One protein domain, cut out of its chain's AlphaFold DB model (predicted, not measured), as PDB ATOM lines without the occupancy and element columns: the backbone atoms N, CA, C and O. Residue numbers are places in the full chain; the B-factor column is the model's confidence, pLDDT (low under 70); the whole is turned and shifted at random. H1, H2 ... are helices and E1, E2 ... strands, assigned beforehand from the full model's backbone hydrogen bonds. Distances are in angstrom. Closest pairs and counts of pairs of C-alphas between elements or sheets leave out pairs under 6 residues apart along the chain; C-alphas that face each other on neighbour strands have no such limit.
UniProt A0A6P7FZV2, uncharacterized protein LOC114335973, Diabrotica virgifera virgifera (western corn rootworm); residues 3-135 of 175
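This is residues 3 to 135 of the 175 residues of the protein "uncharacterized protein LOC114335973" of Diabrotica virgifera virgifera (western corn rootworm) (UniProt A0A6P7FZV2). A small sheet of three short strands has two helices, H3 and H4, packed over one face, and the long helix H2 packs on the end of H3, off the sheet. The short helix H1 only grazes the sheet, and two long stretches without named elements, residues 23 to 49 and 111 to 125, loop round these parts. The printed part has 133 residues with three named strands and four named helices, in the order E1 E2 H1 E3 H2 H3 H4. The sheet's order is E2 - E1 - E3, all antiparallel; the class is mixed, helices and strands, with 62 residues, under half, in named elements. The whole is compact, with a radius of gyration of the C-alphas of 13.6 A, and rounded, spanning 38 by 31 by 28 A.

E1, residues 3 to 7, is the inner strand and forms a hairpin with E2, residues 18 to 22; N 5 and O 20 are 2.9 A apart, within hydrogen-bond range. On the other side of E1 is E3, residues 63 to 67, with N 4 and O 65 2.8 A apart, within range. Residues 21 to 22 of E2 also pair, antiparallel, with residues 28 to 29. E2, H1, residues 50 to 56, and E3 make a split strand-helix-strand unit, two strands running the same way with E1 between them; its crossover is right-handed. H1 grazes the sheet with residues 50 to 54; the closest C-alphas of E2 and H1, those of Gln 22 and Tyr 50, are 7.9 A apart. H3, residues 99 to 110, and H4, residues 126 to 135, are on the same face, two layers, helices on one face of a sheet. H3 lies over E2 at a height over the sheet of 9.2 A, along the strands, at 11 degrees to E2 on the local plane. H4, at 8.8 A, lies over E1 and only just over E2, where 3 of its 10 C-alphas fall, slantwise to the strands. H3 touches H4 with residues 99 to 104 alone, the closest C-alphas being Ala 100 and Pro 126 at 4.9 A. H2, residues 71 to 88, forms a helical hairpin with H3, which touches it with residues 106 to 110 alone; the closest C-alphas, Thr 73 and Gly 110, are 4.4 A apart. In H1, H2, H3 and H4 every O i to N i+4 pair is within hydrogen-bond range.

E1 begins at C-alpha 3, (18.348, 43.381, -17.361). E1, E2 and E3 measure 13.3, 13.7 and 13.0 A from first to last C-alpha, and H1 9.9 A. H2 measures 25.2 A, H3 16.4 A and H4 14.1 A. H4 ends at C-alpha 135, (13.989, 44.255, -31.477).

The two C-alphas farthest apart, Pro 12 and Asp 72, are 39.9 A apart. The printed part has no cut; the links E2 to H1 and H3 to H4 are long. Mean pLDDT of the printed part is 85.9, and it is under 70 at residues 12 to 13, 34 to 42 and 117 to 122.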
ATOM      1  N   LYS A   3      18.464  41.954 -17.047       97.62
ATOM      2  CA  LYS A   3      18.348  43.381 -17.361       97.62
ATOM      3  C   LYS A   3      19.516  43.804 -18.229       97.62
ATOM      4  O   LYS A   3      20.652  43.467 -17.919       97.62
ATOM      5  N   VAL A   4      19.249  44.536 -19.300       97.44
ATOM      6  CA  VAL A   4      20.277  45.188 -20.116       97.44
ATOM      7  C   VAL A   4      20.110  46.685 -19.962       97.44
ATOM      8  O   VAL A   4      19.018  47.205 -20.172       97.44
ATOM      9  N   TYR A   5      21.182  47.358 -19.573       97.50
ATOM     10  CA  TYR A   5      21.203  48.791 -19.322       97.50
ATOM     11  C   TYR A   5      21.939  49.483 -20.453       97.50
ATOM     12  O   TYR A   5      23.011  49.022 -20.846       97.50
ATOM     13  N   ARG A   6      21.387  50.587 -20.953       96.00
ATOM     14  CA  ARG A   6      22.031  51.413 -21.971       96.00
ATOM     15  C   ARG A   6      22.159  52.850 -21.495       96.00
ATOM     16  O   ARG A   6      21.195  53.455 -21.030       96.00
ATOM     17  N   TRP A   7      23.353  53.388 -21.679       94.56
ATOM     18  CA  TRP A   7      23.673  54.802 -21.596       94.56
ATOM     19  C   TRP A   7      24.055  55.254 -23.001       94.56
ATOM     20  O   TRP A   7      25.002  54.741 -23.592       94.56
ATOM     21  N   GLY A   8      23.307  56.189 -23.565       91.62
ATOM     22  CA  GLY A   8      23.673  56.837 -24.811       91.62
ATOM     23  C   GLY A   8      24.911  57.723 -24.693       91.62
ATOM     24  O   GLY A   8      25.333  58.061 -23.580       91.62
ATOM     25  N   PRO A   9      25.476  58.136 -25.839       88.06
ATOM     26  CA  PRO A   9      26.550  59.117 -25.874       88.06
ATOM     27  C   PRO A   9      26.193  60.374 -25.071       88.06
ATOM     28  O   PRO A   9      25.133  60.968 -25.268       88.06
ATOM     29  N   ASN A  10      27.088  60.787 -24.178       80.94
ATOM     30  CA  ASN A  10      26.937  61.962 -23.331       80.94
ATOM     31  C   ASN A  10      28.239  62.770 -23.320       80.94
ATOM     32  O   ASN A  10      29.192  62.434 -22.618       80.94
ATOM     33  N   PHE A  11      28.300  63.837 -24.113       74.69
ATOM     34  CA  PHE A  11      29.484  64.689 -24.190       74.69
ATOM     35  C   PHE A  11      29.593  65.603 -22.955       74.69
ATOM     36  O   PHE A  11      28.587  66.200 -22.570       74.69
ATOM     37  N   PRO A  12      30.791  65.798 -22.366       67.56
ATOM     38  CA  PRO A  12      32.111  65.272 -22.760       67.56
ATOM     39  C   PRO A  12      32.525  63.936 -22.103       67.56
ATOM     40  O   PRO A  12      33.673  63.523 -22.249       67.56
ATOM     41  N   TYR A  13      31.641  63.278 -21.352       66.38
ATOM     42  CA  TYR A  13      32.000  62.201 -20.418       66.38
ATOM     43  C   TYR A  13      32.015  60.788 -21.034       66.38
ATOM     44  O   TYR A  13      32.849  59.970 -20.652       66.38
ATOM     45  N   SER A  14      31.146  60.503 -22.008       71.19
ATOM     46  CA  SER A  14      31.007  59.193 -22.663       71.19
ATOM     47  C   SER A  14      30.707  59.375 -24.155       71.19
ATOM     48  O   SER A  14      29.571  59.601 -24.562       71.19
ATOM     49  N   PHE A  15      31.736  59.320 -25.005       76.00
ATOM     50  CA  PHE A  15      31.605  59.621 -26.442       76.00
ATOM     51  C   PHE A  15      30.812  58.575 -27.235       76.00
ATOM     52  O   PHE A  15      30.195  58.912 -28.243       76.00
ATOM     53  N   PHE A  16      30.846  57.315 -26.803       80.44
ATOM     54  CA  PHE A  16      30.284  56.184 -27.551       80.44
ATOM     55  C   PHE A  16      29.082  55.538 -26.850       80.44
ATOM     56  O   PHE A  16      28.474  54.623 -27.406       80.44
ATOM     57  N   GLY A  17      28.738  56.029 -25.656       89.38
ATOM     58  CA  GLY A  17      27.774  55.397 -24.766       89.38
ATOM     59  C   GLY A  17      28.333  54.141 -24.100       89.38
ATOM     60  O   GLY A  17      29.458  53.712 -24.364       89.38
ATOM     61  N   HIS A  18      27.505  53.517 -23.273       92.50
ATOM     62  CA  HIS A  18      27.828  52.316 -22.515       92.50
ATOM     63  C   HIS A  18      26.648  51.345 -22.502       92.50
ATOM     64  O   HIS A  18      25.482  51.736 -22.581       92.50
ATOM     65  N   ILE A  19      26.948  50.052 -22.418       95.62
ATOM     66  CA  ILE A  19      25.944  49.000 -22.283       95.62
ATOM     67  C   ILE A  19      26.442  47.927 -21.324       95.62
ATOM     68  O   ILE A  19      27.600  47.512 -21.365       95.62
ATOM     69  N   SER A  20      25.549  47.439 -20.478       97.06
ATOM     70  CA  SER A  20      25.845  46.366 -19.535       97.06
ATOM     71  C   SER A  20      24.657  45.423 -19.386       97.06
ATOM     72  O   SER A  20      23.543  45.710 -19.827       97.06
ATOM     73  N   MET A  21      24.897  44.268 -18.772       97.94
ATOM     74  CA  MET A  21      23.883  43.249 -18.525       97.94
ATOM     75  C   MET A  21      23.956  42.768 -17.076       97.94
ATOM     76  O   MET A  21      25.036  42.501 -16.561       97.94
ATOM     77  N   GLN A  22      22.809  42.595 -16.428       98.19
ATOM     78  CA  GLN A  22      22.686  42.027 -15.090       98.19
ATOM     79  C   GLN A  22      21.789  40.795 -15.106       98.19
ATOM     80  O   GLN A  22      20.680  40.820 -15.643       98.19
ATOM     81  N   LEU A  23      22.274  39.720 -14.493       97.62
ATOM     82  CA  LEU A  23      21.516  38.494 -14.270       97.62
ATOM     83  C   LEU A  23      20.702  38.589 -12.974       97.62
ATOM     84  O   LEU A  23      20.953  39.434 -12.115       97.62
ATOM     85  N   SER A  24      19.736  37.689 -12.807       96.44
ATOM     86  CA  SER A  24      18.850  37.677 -11.633       96.44
ATOM     87  C   SER A  24      19.556  37.369 -10.312       96.44
ATOM     88  O   SER A  24      19.061  37.773  -9.266       96.44
ATOM     89  N   ASP A  25      20.715  36.708 -10.352       95.25
ATOM     90  CA  ASP A  25      21.538  36.427  -9.171       95.25
ATOM     91  C   ASP A  25      22.474  37.587  -8.788       95.25
ATOM     92  O   ASP A  25      23.278  37.460  -7.866       95.25
ATOM     93  N   GLY A  26      22.392  38.712  -9.505       94.94
ATOM     94  CA  GLY A  26      23.238  39.881  -9.302       94.94
ATOM     95  C   GLY A  26      24.544  39.866 -10.095       94.94
ATOM     96  O   GLY A  26      25.233  40.885 -10.099       94.94
ATOM     97  N   THR A  27      24.878  38.782 -10.811       95.94
ATOM     98  CA  THR A  27      26.038  38.761 -11.719       95.94
ATOM     99  C   THR A  27      25.918  39.898 -12.731       95.94
ATOM    100  O   THR A  27      24.903  40.022 -13.418       95.94
ATOM    101  N   TYR A  28      26.969  40.710 -12.841       96.44
ATOM    102  CA  TYR A  28      26.975  41.917 -13.658       96.44
ATOM    103  C   TYR A  28      28.069  41.849 -14.728       96.44
ATOM    104  O   TYR A  28      29.258  41.740 -14.429       96.44
ATOM    105  N   VAL A  29      27.646  41.885 -15.986       95.75
ATOM    106  CA  VAL A  29      28.487  41.868 -17.182       95.75
ATOM    107  C   VAL A  29      28.627  43.303 -17.672       95.75
ATOM    108  O   VAL A  29      27.735  43.853 -18.318       95.75
ATOM    109  N   SER A  30      29.762  43.911 -17.355       92.38
ATOM    110  CA  SER A  30      30.134  45.249 -17.801       92.38
ATOM    111  C   SER A  30      31.627  45.254 -18.081       92.38
ATOM    112  O   SER A  30      32.415  44.761 -17.275       92.38
ATOM    113  N   PHE A  31      32.004  45.743 -19.259       89.44
ATOM    114  CA  PHE A  31      33.393  45.787 -19.703       89.44
ATOM    115  C   PHE A  31      33.729  47.208 -20.147       89.44
ATOM    116  O   PHE A  31      33.763  47.519 -21.337       89.44
ATOM    117  N   TRP A  32      33.896  48.075 -19.151       80.25
ATOM    118  CA  TRP A  32      34.109  49.512 -19.315       80.25
ATOM    119  C   TRP A  32      35.564  49.877 -18.975       80.25
ATOM    120  O   TRP A  32      36.161  49.249 -18.085       80.25
ATOM    121  N   PRO A  33      36.192  50.834 -19.683       74.31
ATOM    122  CA  PRO A  33      37.540  51.262 -19.354       74.31
ATOM    123  C   PRO A  33      37.559  52.029 -18.027       74.31
ATOM    124  O   PRO A  33      36.587  52.669 -17.642       74.31
ATOM    125  N   SER A  34      38.690  51.986 -17.320       66.12
ATOM    126  CA  SER A  34      38.883  52.740 -16.067       66.12
ATOM    127  C   SER A  34      38.932  54.251 -16.267       66.12
ATOM    128  O   SER A  34      38.752  55.012 -15.324       66.12
ATOM    129  N   ASN A  35      39.211  54.688 -17.490       66.44
ATOM    130  CA  ASN A  35      39.092  56.074 -17.897       66.44
ATOM    131  C   ASN A  35      38.425  56.080 -19.284       66.44
ATOM    132  O   ASN A  35      38.974  55.456 -20.197       66.44
ATOM    133  N   PRO A  36      37.278  56.757 -19.468       56.94
ATOM    134  CA  PRO A  36      36.567  56.803 -20.750       56.94
ATOM    135  C   PRO A  36      37.385  57.451 -21.880       56.94
ATOM    136  O   PRO A  36      37.078  57.252 -23.053       56.94
ATOM    137  N   LEU A  37      38.465  58.171 -21.545       56.56
ATOM    138  CA  LEU A  37      39.449  58.714 -22.491       56.56
ATOM    139  C   LEU A  37      40.654  57.784 -22.726       56.56
ATOM    140  O   LEU A  37      41.483  58.053 -23.595       56.56
ATOM    141  N   SER A  38      40.795  56.703 -21.953       54.34
ATOM    142  CA  SER A  38      41.893  55.743 -22.091       54.34
ATOM    143  C   SER A  38      41.518  54.609 -23.044       54.34
ATOM    144  O   SER A  38      40.526  53.911 -22.861       54.34
ATOM    145  N   ILE A  39      42.341  54.413 -24.072       53.19
ATOM    146  CA  ILE A  39      42.047  53.514 -25.201       53.19
ATOM    147  C   ILE A  39      42.435  52.048 -24.891       53.19
ATOM    148  O   ILE A  39      42.110  51.155 -25.667       53.19
ATOM    149  N   GLY A  40      43.113  51.772 -23.765       50.34
ATOM    150  CA  GLY A  40      43.819  50.492 -23.571       50.34
ATOM    151  C   GLY A  40      43.768  49.836 -22.189       50.34
ATOM    152  O   GLY A  40      44.443  48.826 -22.005       50.34
ATOM    153  N   HIS A  41      43.007  50.355 -21.219       53.56
ATOM    154  CA  HIS A  41      42.922  49.743 -19.886       53.56
ATOM    155  C   HIS A  41      41.473  49.595 -19.416       53.56
ATOM    156  O   HIS A  41      40.755  50.575 -19.217       53.56
ATOM    157  N   SER A  42      41.046  48.347 -19.217       58.09
ATOM    158  CA  SER A  42      39.823  48.034 -18.476       58.09
ATOM    159  C   SER A  42      40.030  48.217 -16.974       58.09
ATOM    160  O   SER A  42      41.098  47.903 -16.445       58.09
ATOM    161  N   ARG A  43      38.979  48.667 -16.276       70.31
ATOM    162  CA  ARG A  43      38.928  48.633 -14.804       70.31
ATOM    163  C   ARG A  43      38.796  47.197 -14.283       70.31
ATOM    164  O   ARG A  43      38.677  46.247 -15.058       70.31
ATOM    165  N   ASP A  44      38.783  47.034 -12.960       73.06
ATOM    166  CA  ASP A  44      38.497  45.740 -12.334       73.06
ATOM    167  C   ASP A  44      37.037  45.318 -12.573       73.06
ATOM    168  O   ASP A  44      36.127  45.619 -11.799       73.06
ATOM    169  N   ASN A  45      36.817  44.622 -13.687       75.25
ATOM    170  CA  ASN A  45      35.486  44.234 -14.141       75.25
ATOM    171  C   ASN A  45      34.827  43.139 -13.286       75.25
ATOM    172  O   ASN A  45      33.624  42.921 -13.400       75.25
ATOM    173  N   GLU A  46      35.576  42.489 -12.390       74.50
ATOM    174  CA  GLU A  46      35.035  41.496 -11.450       74.50
ATOM    175  C   GLU A  46      34.115  42.113 -10.390       74.50
ATOM    176  O   GLU A  46      33.222  41.437  -9.887       74.50
ATOM    177  N   ARG A  47      34.328  43.388 -10.044       78.38
ATOM    178  CA  ARG A  47      33.588  44.092  -8.980       78.38
ATOM    179  C   ARG A  47      32.602  45.123  -9.513       78.38
ATOM    180  O   ARG A  47      32.082  45.937  -8.754       78.38
ATOM    181  N   CYS A  48      32.374  45.117 -10.819       85.38
ATOM    182  CA  CYS A  48      31.495  46.083 -11.451       85.38
ATOM    183  C   CYS A  48      30.036  45.808 -11.108       85.38
ATOM    184  O   CYS A  48      29.599  44.663 -11.039       85.38
ATOM    185  N   THR A  49      29.285  46.883 -10.919       93.06
ATOM    186  CA  THR A  49      27.857  46.880 -10.603       93.06
ATOM    187  C   THR A  49      27.138  47.955 -11.415       93.06
ATOM    188  O   THR A  49      27.767  48.835 -12.010       93.06
ATOM    189  N   TYR A  50      25.806  47.909 -11.414       93.94
ATOM    190  CA  TYR A  50      24.987  48.973 -11.993       93.94
ATOM    191  C   TYR A  50      25.275  50.340 -11.359       93.94
ATOM    192  O   TYR A  50      25.394  51.337 -12.070       93.94
ATOM    193  N   ASP A  51      25.432  50.382 -10.035       92.88
ATOM    194  CA  ASP A  51      25.684  51.633  -9.324       92.88
ATOM    195  C   ASP A  51      27.058  52.203  -9.679       92.88
ATOM    196  O   ASP A  51      27.167  53.400  -9.924       92.88
ATOM    197  N   SER A  52      28.092  51.358  -9.809       90.31
ATOM    198  CA  SER A  52      29.405  51.831 -10.272       90.31
ATOM    199  C   SER A  52      29.362  52.366 -11.705       90.31
ATOM    200  O   SER A  52      29.990  53.378 -11.981       90.31
ATOM    201  N   ASP A  53      28.600  51.737 -12.609       90.56
ATOM    202  CA  ASP A  53      28.414  52.268 -13.971       90.56
ATOM    203  C   ASP A  53      27.655  53.589 -13.975       90.56
ATOM    204  O   ASP A  53      28.023  54.515 -14.688       90.56
ATOM    205  N   SER A  54      26.621  53.698 -13.145       90.69
ATOM    206  CA  SER A  54      25.831  54.923 -13.042       90.69
ATOM    207  C   SER A  54      26.639  56.083 -12.459       90.69
ATOM    208  O   SER A  54      26.428  57.232 -12.841       90.69
ATOM    209  N   LEU A  55      27.561  55.794 -11.536       88.19
ATOM    210  CA  LEU A  55      28.499  56.776 -11.000       88.19
ATOM    211  C   LEU A  55      29.504  57.224 -12.065       88.19
ATOM    212  O   LEU A  55      29.698  58.425 -12.224       88.19
ATOM    213  N   ASP A  56      30.084  56.289 -12.819       83.94
ATOM    214  CA  ASP A  56      31.050  56.604 -13.881       83.94
ATOM    215  C   ASP A  56      30.407  57.398 -15.032       83.94
ATOM    216  O   ASP A  56      31.020  58.309 -15.583       83.94
ATOM    217  N   GLU A  57      29.148  57.100 -15.360       85.69
ATOM    218  CA  GLU A  57      28.353  57.823 -16.363       85.69
ATOM    219  C   GLU A  57      27.714  59.116 -15.813       85.69
ATOM    220  O   GLU A  57      27.102  59.881 -16.564       85.69
ATOM    221  N   LEU A  58      27.851  59.379 -14.504       89.06
ATOM    222  CA  LEU A  58      27.254  60.506 -13.769       89.06
ATOM    223  C   LEU A  58      25.720  60.589 -13.885       89.06
ATOM    224  O   LEU A  58      25.126  61.659 -13.728       89.06
ATOM    225  N   ARG A  59      25.064  59.464 -14.180       91.00
ATOM    226  CA  ARG A  59      23.619  59.370 -14.420       91.00
ATOM    227  C   ARG A  59      23.149  57.917 -14.437       91.00
ATOM    228  O   ARG A  59      23.913  56.984 -14.666       91.00
ATOM    229  N   ARG A  60      21.839  57.728 -14.283       94.62
ATOM    230  CA  ARG A  60      21.199  56.425 -14.506       94.62
ATOM    231  C   ARG A  60      21.182  56.069 -15.994       94.62
ATOM    232  O   ARG A  60      21.229  56.961 -16.840       94.62
ATOM    233  N   ALA A  61      21.077  54.772 -16.277       95.19
ATOM    234  CA  ALA A  61      20.836  54.274 -17.628       95.19
ATOM    235  C   ALA A  61      19.624  54.980 -18.256       95.19
ATOM    236  O   ALA A  61      18.601  55.149 -17.589       95.19
ATOM    237  N   ASP A  62      19.749  55.371 -19.525       95.56
ATOM    238  CA  ASP A  62      18.655  55.977 -20.295       95.56
ATOM    239  C   ASP A  62      17.534  54.975 -20.520       95.56
ATOM    240  O   ASP A  62      16.352  55.308 -20.472       95.56
ATOM    241  N   GLU A  63      17.930  53.732 -20.786       95.75
ATOM    242  CA  GLU A  63      17.027  52.668 -21.177       95.75
ATOM    243  C   GLU A  63      17.398  51.374 -20.458       95.75
ATOM    244  O   GLU A  63      18.574  51.053 -20.245       95.75
ATOM    245  N   ILE A  64      16.364  50.623 -20.082       95.88
ATOM    246  CA  ILE A  64      16.483  49.326 -19.424       95.88
ATOM    247  C   ILE A  64      15.603  48.347 -20.188       95.88
ATOM    248  O   ILE A  64      14.390  48.527 -20.273       95.88
ATOM    249  N   LEU A  65      16.219  47.308 -20.737       94.81
ATOM    250  CA  LEU A  65      15.526  46.206 -21.387       94.81
ATOM    251  C   LEU A  65      15.483  45.014 -20.435       94.81
ATOM    252  O   LEU A  65      16.524  44.493 -20.034       94.81
ATOM    253  N   GLU A  66      14.280  44.564 -20.097       94.75
ATOM    254  CA  GLU A  66      14.078  43.365 -19.290       94.75
ATOM    255  C   GLU A  66      13.773  42.165 -20.187       94.75
ATOM    256  O   GLU A  66      12.872  42.204 -21.024       94.75
ATOM    257  N   ILE A  67      14.536  41.087 -20.015       93.31
ATOM    258  CA  ILE A  67      14.460  39.893 -20.854       93.31
ATOM    259  C   ILE A  67      14.141  38.678 -19.976       93.31
ATOM    260  O   ILE A  67      14.895  38.382 -19.034       93.31
ATOM    261  N   PRO A  68      13.045  37.949 -20.256       91.56
ATOM    262  CA  PRO A  68      12.786  36.679 -19.602       91.56
ATOM    263  C   PRO A  68      13.838  35.658 -20.040       91.56
ATOM    264  O   PRO A  68      14.107  35.471 -21.225       91.56
ATOM    265  N   ALA A  69      14.458  35.014 -19.057       92.56
ATOM    266  CA  ALA A  69      15.486  34.007 -19.259       92.56
ATOM    267  C   ALA A  69      15.354  32.939 -18.176       92.56
ATOM    268  O   ALA A  69      15.182  33.272 -16.996       92.56
ATOM    269  N   ASP A  70      15.447  31.677 -18.582       94.00
ATOM    270  CA  ASP A  70      15.520  30.546 -17.662       94.00
ATOM    271  C   ASP A  70      16.873  30.501 -16.922       94.00
ATOM    272  O   ASP A  70      17.788  31.296 -17.174       94.00
ATOM    273  N   ALA A  71      16.976  29.602 -15.941       94.81
ATOM    274  CA  ALA A  71      18.184  29.446 -15.131       94.81
ATOM    275  C   ALA A  71      19.389  28.998 -15.975       94.81
ATOM    276  O   ALA A  71      20.477  29.547 -15.839       94.81
ATOM    277  N   ASP A  72      19.173  28.069 -16.905       96.00
ATOM    278  CA  ASP A  72      20.213  27.493 -17.759       96.00
ATOM    279  C   ASP A  72      20.843  28.547 -18.699       96.00
ATOM    280  O   ASP A  72      22.063  28.640 -18.843       96.00
ATOM    281  N   THR A  73      20.027  29.436 -19.264       95.94
ATOM    282  CA  THR A  73      20.469  30.606 -20.038       95.94
ATOM    283  C   THR A  73      21.351  31.530 -19.206       95.94
ATOM    284  O   THR A  73      22.419  31.950 -19.662       95.94
ATOM    285  N   GLN A  74      20.934  31.841 -17.979       97.25
ATOM    286  CA  GLN A  74      21.697  32.710 -17.083       97.25
ATOM    287  C   GLN A  74      23.015  32.060 -16.648       97.25
ATOM    288  O   GLN A  74      24.056  32.719 -16.672       97.25
ATOM    289  N   ASP A  75      23.012  30.763 -16.350       97.75
ATOM    290  CA  ASP A  75      24.211  30.010 -15.978       97.75
ATOM    291  C   ASP A  75      25.244  29.971 -17.106       97.75
ATOM    292  O   ASP A  75      26.448  30.112 -16.858       97.75
ATOM    293  N   ARG A  76      24.802  29.842 -18.364       97.62
ATOM    294  CA  ARG A  76      25.697  29.939 -19.527       97.62
ATOM    295  C   ARG A  76      26.346  31.313 -19.641       97.62
ATOM    296  O   ARG A  76      27.554  31.386 -19.873       97.62
ATOM    297  N   ILE A  77      25.580  32.388 -19.456       97.62
ATOM    298  CA  ILE A  77      26.108  33.761 -19.491       97.62
ATOM    299  C   ILE A  77      27.112  33.978 -18.361       97.62
ATOM    300  O   ILE A  77      28.207  34.491 -18.591       97.62
ATOM    301  N   LYS A  78      26.773  33.540 -17.149       96.56
ATOM    302  CA  LYS A  78      27.641  33.631 -15.973       96.56
ATOM    303  C   LYS A  78      28.958  32.889 -16.178       96.56
ATOM    304  O   LYS A  78      30.025  33.426 -15.876       96.56
ATOM    305  N   ARG A  79      28.899  31.667 -16.716       97.00
ATOM    306  CA  ARG A  79      30.090  30.867 -17.034       97.00
ATOM    307  C   ARG A  79      30.961  31.562 -18.072       97.00
ATOM    308  O   ARG A  79      32.154  31.723 -17.830       97.00
ATOM    309  N   PHE A  80      30.355  32.032 -19.163       96.31
ATOM    310  CA  PHE A  80      31.041  32.843 -20.166       96.31
ATOM    311  C   PHE A  80      31.754  34.030 -19.520       96.31
ATOM    312  O   PHE A  80      32.942  34.223 -19.753       96.31
ATOM    313  N   TRP A  81      31.055  34.798 -18.684       95.81
ATOM    314  CA  TRP A  81      31.618  36.002 -18.088       95.81
ATOM    315  C   TRP A  81      32.822  35.697 -17.198       95.81
ATOM    316  O   TRP A  81      33.872  36.327 -17.330       95.81
ATOM    317  N   LYS A  82      32.711  34.664 -16.355       93.56
ATOM    318  CA  LYS A  82      33.807  34.206 -15.498       93.56
ATOM    319  C   LYS A  82      35.027  33.771 -16.314       93.56
ATOM    320  O   LYS A  82      36.144  34.177 -16.013       93.56
ATOM    321  N   GLU A  83      34.825  32.959 -17.349       93.62
ATOM    322  CA  GLU A  83      35.908  32.495 -18.226       93.62
ATOM    323  C   GLU A  83      36.536  33.636 -19.028       93.62
ATOM    324  O   GLU A  83      37.752  33.664 -19.238       93.62
ATOM    325  N   TYR A  84      35.712  34.585 -19.467       92.19
ATOM    326  CA  TYR A  84      36.149  35.751 -20.213       92.19
ATOM    327  C   TYR A  84      37.056  36.636 -19.357       92.19
ATOM    328  O   TYR A  84      38.158  36.971 -19.790       92.19
ATOM    329  N   LEU A  85      36.649  36.952 -18.123       89.56
ATOM    330  CA  LEU A  85      37.442  37.773 -17.207       89.56
ATOM    331  C   LEU A  85      38.814  37.165 -16.912       89.56
ATOM    332  O   LEU A  85      39.805  37.888 -16.936       89.56
ATOM    333  N   VAL A  86      38.906  35.843 -16.736       86.88
ATOM    334  CA  VAL A  86      40.193  35.156 -16.522       86.88
ATOM    335  C   VAL A  86      41.165  35.386 -17.686       86.88
ATOM    336  O   VAL A  86      42.364  35.537 -17.468       86.88
ATOM    337  N   LYS A  87      40.664  35.424 -18.925       84.81
ATOM    338  CA  LYS A  87      41.493  35.529 -20.138       84.81
ATOM    339  C   LYS A  87      41.738  36.967 -20.597       84.81
ATOM    340  O   LYS A  87      42.754  37.239 -21.228       84.81
ATOM    341  N   HIS A  88      40.804  37.873 -20.317       80.94
ATOM    342  CA  HIS A  88      40.697  39.171 -20.990       80.94
ATOM    343  C   HIS A  88      40.569  40.358 -20.029       80.94
ATOM    344  O   HIS A  88      40.211  41.455 -20.459       80.94
ATOM    345  N   LYS A  89      40.888  40.172 -18.737       71.31
ATOM    346  CA  LYS A  89      40.717  41.182 -17.675       71.31
ATOM    347  C   LYS A  89      41.176  42.593 -18.061       71.31
ATOM    348  O   LYS A  89      40.491  43.554 -17.722       71.31
ATOM    349  N   TYR A  90      42.286  42.707 -18.796       70.69
ATOM    350  CA  TYR A  90      42.932  43.976 -19.167       70.69
ATOM    351  C   TYR A  90      42.949  44.271 -20.672       70.69
ATOM    352  O   TYR A  90      43.641  45.186 -21.104       70.69
ATOM    353  N   SER A  91      42.229  43.501 -21.493       80.75
ATOM    354  CA  SER A  91      42.335  43.594 -22.956       80.75
ATOM    355  C   SER A  91      41.261  44.479 -23.594       80.75
ATOM    356  O   SER A  91      40.803  44.172 -24.694       80.75
ATOM    357  N   TYR A  92      40.802  45.533 -22.912       82.12
ATOM    358  CA  TYR A  92      39.814  46.455 -23.479       82.12
ATOM    359  C   TYR A  92      40.303  47.055 -24.797       82.12
ATOM    360  O   TYR A  92      41.441  47.509 -24.902       82.12
ATOM    361  N   HIS A  93      39.426  47.060 -25.800       81.88
ATOM    362  CA  HIS A  93      39.681  47.713 -27.074       81.88
ATOM    363  C   HIS A  93      38.388  48.302 -27.625       81.88
ATOM    364  O   HIS A  93      37.426  47.572 -27.878       81.88
ATOM    365  N   LEU A  94      38.391  49.614 -27.871       78.94
ATOM    366  CA  LEU A  94      37.197  50.386 -28.221       78.94
ATOM    367  C   LEU A  94      36.403  49.803 -29.400       78.94
ATOM    368  O   LEU A  94      35.181  49.855 -29.388       78.94
ATOM    369  N   LEU A  95      37.075  49.241 -30.408       77.00
ATOM    370  CA  LEU A  95      36.415  48.778 -31.637       77.00
ATOM    371  C   LEU A  95      36.108  47.278 -31.667       77.00
ATOM    372  O   LEU A  95      35.208  46.854 -32.383       77.00
ATOM    373  N   THR A  96      36.873  46.461 -30.943       81.00
ATOM    374  CA  THR A  96      36.889  44.995 -31.149       81.00
ATOM    375  C   THR A  96      36.682  44.196 -29.870       81.00
ATOM    376  O   THR A  96      36.465  42.981 -29.921       81.00
ATOM    377  N   ASN A  97      36.772  44.851 -28.713       86.12
ATOM    378  CA  ASN A  97      36.658  44.218 -27.414       86.12
ATOM    379  C   ASN A  97      36.165  45.237 -26.376       86.12
ATOM    380  O   ASN A  97      36.890  45.613 -25.455       86.12
ATOM    381  N   ASN A  98      34.939  45.716 -26.585       88.12
ATOM    382  CA  ASN A  98      34.284  46.746 -25.781       88.12
ATOM    383  C   ASN A  98      33.038  46.187 -25.064       88.12
ATOM    384  O   ASN A  98      32.675  45.020 -25.237       88.12
ATOM    385  N   CYS A  99      32.354  47.024 -24.284       92.12
ATOM    386  CA  CYS A  99      31.145  46.646 -23.553       92.12
ATOM    387  C   CYS A  99      30.044  46.053 -24.454       92.12
ATOM    388  O   CYS A  99      29.483  45.006 -24.128       92.12
ATOM    389  N   ALA A 100      29.804  46.638 -25.628       93.00
ATOM    390  CA  ALA A 100      28.805  46.169 -26.583       93.00
ATOM    391  C   ALA A 100      29.144  44.791 -27.163       93.00
ATOM    392  O   ALA A 100      28.297  43.894 -27.158       93.00
ATOM    393  N   THR A 101      30.394  44.574 -27.578       91.75
ATOM    394  CA  THR A 101      30.864  43.265 -28.049       91.75
ATOM    395  C   THR A 101      30.689  42.198 -26.967       91.75
ATOM    396  O   THR A 101      30.266  41.079 -27.262       91.75
ATOM    397  N   ILE A 102      30.981  42.523 -25.702       93.62
ATOM    398  CA  ILE A 102      30.865  41.566 -24.591       93.62
ATOM    399  C   ILE A 102      29.413  41.254 -24.257       93.62
ATOM    400  O   ILE A 102      29.078  40.078 -24.120       93.62
ATOM    401  N   VAL A 103      28.535  42.254 -24.211       95.50
ATOM    402  CA  VAL A 103      27.092  42.038 -24.020       95.50
ATOM    403  C   VAL A 103      26.515  41.192 -25.162       95.50
ATOM    404  O   VAL A 103      25.782  40.234 -24.915       95.50
ATOM    405  N   LYS A 104      26.904  41.447 -26.414       93.12
ATOM    406  CA  LYS A 104      26.473  40.637 -27.565       93.12
ATOM    407  C   LYS A 104      26.999  39.196 -27.508       93.12
ATOM    408  O   LYS A 104      26.268  38.257 -27.829       93.12
ATOM    409  N   ARG A 105      28.240  38.982 -27.057       93.75
ATOM    410  CA  ARG A 105      28.783  37.632 -26.805       93.75
ATOM    411  C   ARG A 105      28.050  36.932 -25.660       93.75
ATOM    412  O   ARG A 105      27.725  35.758 -25.808       93.75
ATOM    413  N   ALA A 106      27.724  37.641 -24.579       95.94
ATOM    414  CA  ALA A 106      26.901  37.109 -23.497       95.94
ATOM    415  C   ALA A 106      25.558  36.601 -24.040       95.94
ATOM    416  O   ALA A 106      25.220  35.438 -23.826       95.94
ATOM    417  N   PHE A 107      24.861  37.397 -24.857       95.06
ATOM    418  CA  PHE A 107      23.642  36.955 -25.541       95.06
ATOM    419  C   PHE A 107      23.831  35.666 -26.342       95.06
ATOM    420  O   PHE A 107      23.001  34.766 -26.247       95.06
ATOM    421  N   LYS A 108      24.926  35.533 -27.097       93.00
ATOM    422  CA  LYS A 108      25.216  34.298 -27.839       93.00
ATOM    423  C   LYS A 108      25.378  33.091 -26.919       93.00
ATOM    424  O   LYS A 108      24.876  32.020 -27.236       93.00
ATOM    425  N   HIS A 109      26.089  33.238 -25.806       95.06
ATOM    426  CA  HIS A 109      26.258  32.138 -24.859       95.06
ATOM    427  C   HIS A 109      24.940  31.780 -24.162       95.06
ATOM    428  O   HIS A 109      24.664  30.599 -23.964       95.06
ATOM    429  N   GLY A 110      24.101  32.770 -23.853       95.00
ATOM    430  CA  GLY A 110      22.759  32.543 -23.318       95.00
ATOM    431  C   GLY A 110      21.838  31.829 -24.312       95.00
ATOM    432  O   GLY A 110      21.224  30.824 -23.958       95.00
ATOM    433  N   TRP A 111      21.802  32.292 -25.563       93.44
ATOM    434  CA  TRP A 111      20.878  31.834 -26.609       93.44
ATOM    435  C   TRP A 111      21.599  31.484 -27.927       93.44
ATOM    436  O   TRP A 111      21.433  32.173 -28.940       93.44
ATOM    437  N   PRO A 112      22.379  30.391 -27.966       85.94
ATOM    438  CA  PRO A 112      23.262  30.078 -29.092       85.94
ATOM    439  C   PRO A 112      22.526  29.825 -30.412       85.94
ATOM    440  O   PRO A 112      23.067  30.112 -31.474       85.94
ATOM    441  N   THR A 113      21.292  29.324 -30.359       84.69
ATOM    442  CA  THR A 113      20.461  29.066 -31.546       84.69
ATOM    443  C   THR A 113      19.741  30.309 -32.054       84.69
ATOM    444  O   THR A 113      19.288  30.334 -33.194       84.69
ATOM    445  N   GLN A 114      19.617  31.342 -31.220       79.38
ATOM    446  CA  GLN A 114      18.909  32.560 -31.587       79.38
ATOM    447  C   GLN A 114      19.872  33.610 -32.141       79.38
ATOM    448  O   GLN A 114      19.439  34.470 -32.897       79.38
ATOM    449  N   VAL A 115      21.162  33.576 -31.811       78.62
ATOM    450  CA  VAL A 115      22.128  34.610 -32.219       78.62
ATOM    451  C   VAL A 115      22.994  34.135 -33.391       78.62
ATOM    452  O   VAL A 115      23.895  33.322 -33.206       78.62
ATOM    453  N   ASP A 116      22.769  34.687 -34.589       76.44
ATOM    454  CA  ASP A 116      23.615  34.436 -35.767       76.44
ATOM    455  C   ASP A 116      24.919  35.254 -35.705       76.44
ATOM    456  O   ASP A 116      24.897  36.485 -35.620       76.44
ATOM    457  N   TYR A 117      26.066  34.573 -35.780       64.81
ATOM    458  CA  TYR A 117      27.393  35.195 -35.741       64.81
ATOM    459  C   TYR A 117      27.734  35.987 -37.008       64.81
ATOM    460  O   TYR A 117      28.542  36.909 -36.949       64.81
ATOM    461  N   ASN A 118      27.087  35.689 -38.136       65.19
ATOM    462  CA  ASN A 118      27.301  36.428 -39.383       65.19
ATOM    463  C   ASN A 118      26.673  37.831 -39.345       65.19
ATOM    464  O   ASN A 118      26.950  38.658 -40.208       65.19
ATOM    465  N   SER A 119      25.871  38.126 -38.314       63.41
ATOM    466  CA  SER A 119      25.329  39.462 -38.038       63.41
ATOM    467  C   SER A 119      26.257  40.349 -37.191       63.41
ATOM    468  O   SER A 119      25.859  41.430 -36.744       63.41
ATOM    469  N   PHE A 120      27.489  39.915 -36.907       64.06
ATOM    470  CA  PHE A 120      28.483  40.799 -36.299       64.06
ATOM    471  C   PHE A 120      28.894  41.861 -37.317       64.06
ATOM    472  O   PHE A 120      29.529  41.570 -38.327       64.06
ATOM    473  N   GLN A 121      28.483  43.103 -37.054       62.84
ATOM    474  CA  GLN A 121      28.987  44.245 -37.796       62.84
ATOM    475  C   GLN A 121      30.464  44.456 -37.461       62.84
ATOM    476  O   GLN A 121      30.958  44.000 -36.431       62.84
ATOM    477  N   MET A 122      31.162  45.183 -38.332       61.81
ATOM    478  CA  MET A 122      32.578  45.504 -38.151       61.81
ATOM    479  C   MET A 122      32.852  46.255 -36.831       61.81
ATOM    480  O   MET A 122      33.966  46.179 -36.320       61.81
ATOM    481  N   ILE A 123      31.853  46.958 -36.274       79.25
ATOM    482  CA  ILE A 123      31.929  47.661 -34.986       79.25
ATOM    483  C   ILE A 123      30.602  47.468 -34.236       79.25
ATOM    484  O   ILE A 123      29.564  47.953 -34.682       79.25
ATOM    485  N   ASP A 124      30.626  46.779 -33.092       88.31
ATOM    486  CA  ASP A 124      29.476  46.723 -32.184       88.31
ATOM    487  C   ASP A 124      29.483  47.977 -31.289       88.31
ATOM    488  O   ASP A 124      30.427  48.193 -30.522       88.31
ATOM    489  N   THR A 125      28.431  48.795 -31.375       90.38
ATOM    490  CA  THR A 125      28.205  49.950 -30.489       90.38
ATOM    491  C   THR A 125      27.109  49.652 -29.458       90.38
ATOM    492  O   THR A 125      26.244  48.806 -29.718       90.38
ATOM    493  N   PRO A 126      27.103  50.336 -28.296       93.25
ATOM    494  CA  PRO A 126      26.051  50.206 -27.286       93.25
ATOM    495  C   PRO A 126      24.638  50.334 -27.858       93.25
ATOM    496  O   PRO A 126      23.809  49.448 -27.659       93.25
ATOM    497  N   ASP A 127      24.394  51.377 -28.652       92.06
ATOM    498  CA  ASP A 127      23.086  51.653 -29.257       92.06
ATOM    499  C   ASP A 127      22.651  50.553 -30.222       92.06
ATOM    500  O   ASP A 127      21.498  50.116 -30.206       92.06
ATOM    501  N   TYR A 128      23.584  50.061 -31.038       91.62
ATOM    502  CA  TYR A 128      23.299  48.991 -31.981       91.62
ATOM    503  C   TYR A 128      22.938  47.687 -31.263       91.62
ATOM    504  O   TYR A 128      21.926  47.064 -31.588       91.62
ATOM    505  N   VAL A 129      23.734  47.276 -30.273       93.38
ATOM    506  CA  VAL A 129      23.496  46.026 -29.533       93.38
ATOM    507  C   VAL A 129      22.214  46.114 -28.712       93.38
ATOM    508  O   VAL A 129      21.442  45.152 -28.699       93.38
ATOM    509  N   PHE A 130      21.944  47.258 -28.080       94.56
ATOM    510  CA  PHE A 130      20.701  47.474 -27.347       94.56
ATOM    511  C   PHE A 130      19.484  47.436 -28.275       94.56
ATOM    512  O   PHE A 130      18.539  46.694 -28.013       94.56
ATOM    513  N   GLY A 131      19.519  48.164 -29.397       92.31
ATOM    514  CA  GLY A 131      18.437  48.174 -30.383       92.31
ATOM    515  C   GLY A 131      18.182  46.794 -30.993       92.31
ATOM    516  O   GLY A 131      17.033  46.369 -31.114       92.31
ATOM    517  N   TRP A 132      19.246  46.048 -31.301       91.31
ATOM    518  CA  TRP A 132      19.156  44.662 -31.761       91.31
ATOM    519  C   TRP A 132      18.504  43.749 -30.713       91.31
ATOM    520  O   TRP A 132      17.574  43.007 -31.040       91.31
ATOM    521  N   ALA A 133      18.947  43.820 -29.454       92.38
ATOM    522  CA  ALA A 133      18.368  43.028 -28.373       92.38
ATOM    523  C   ALA A 133      16.897  43.403 -28.130       92.38
ATOM    524  O   ALA A 133      16.039  42.526 -28.030       92.38
ATOM    525  N   SER A 134      16.578  44.696 -28.122       91.62
ATOM    526  CA  SER A 134      15.213  45.198 -27.962       91.62
ATOM    527  C   SER A 134      14.303  44.730 -29.097       91.62
ATOM    528  O   SER A 134      13.217  44.214 -28.852       91.62
ATOM    529  N   GLN A 135      14.762  44.777 -30.350       88.25
ATOM    530  CA  GLN A 135      13.989  44.255 -31.477       88.25
ATOM    531  C   GLN A 135      13.733  42.751 -31.347       88.25
ATOM    532  O   GLN A 135      12.655  42.270 -31.699       88.25
TER     533      GLN A 135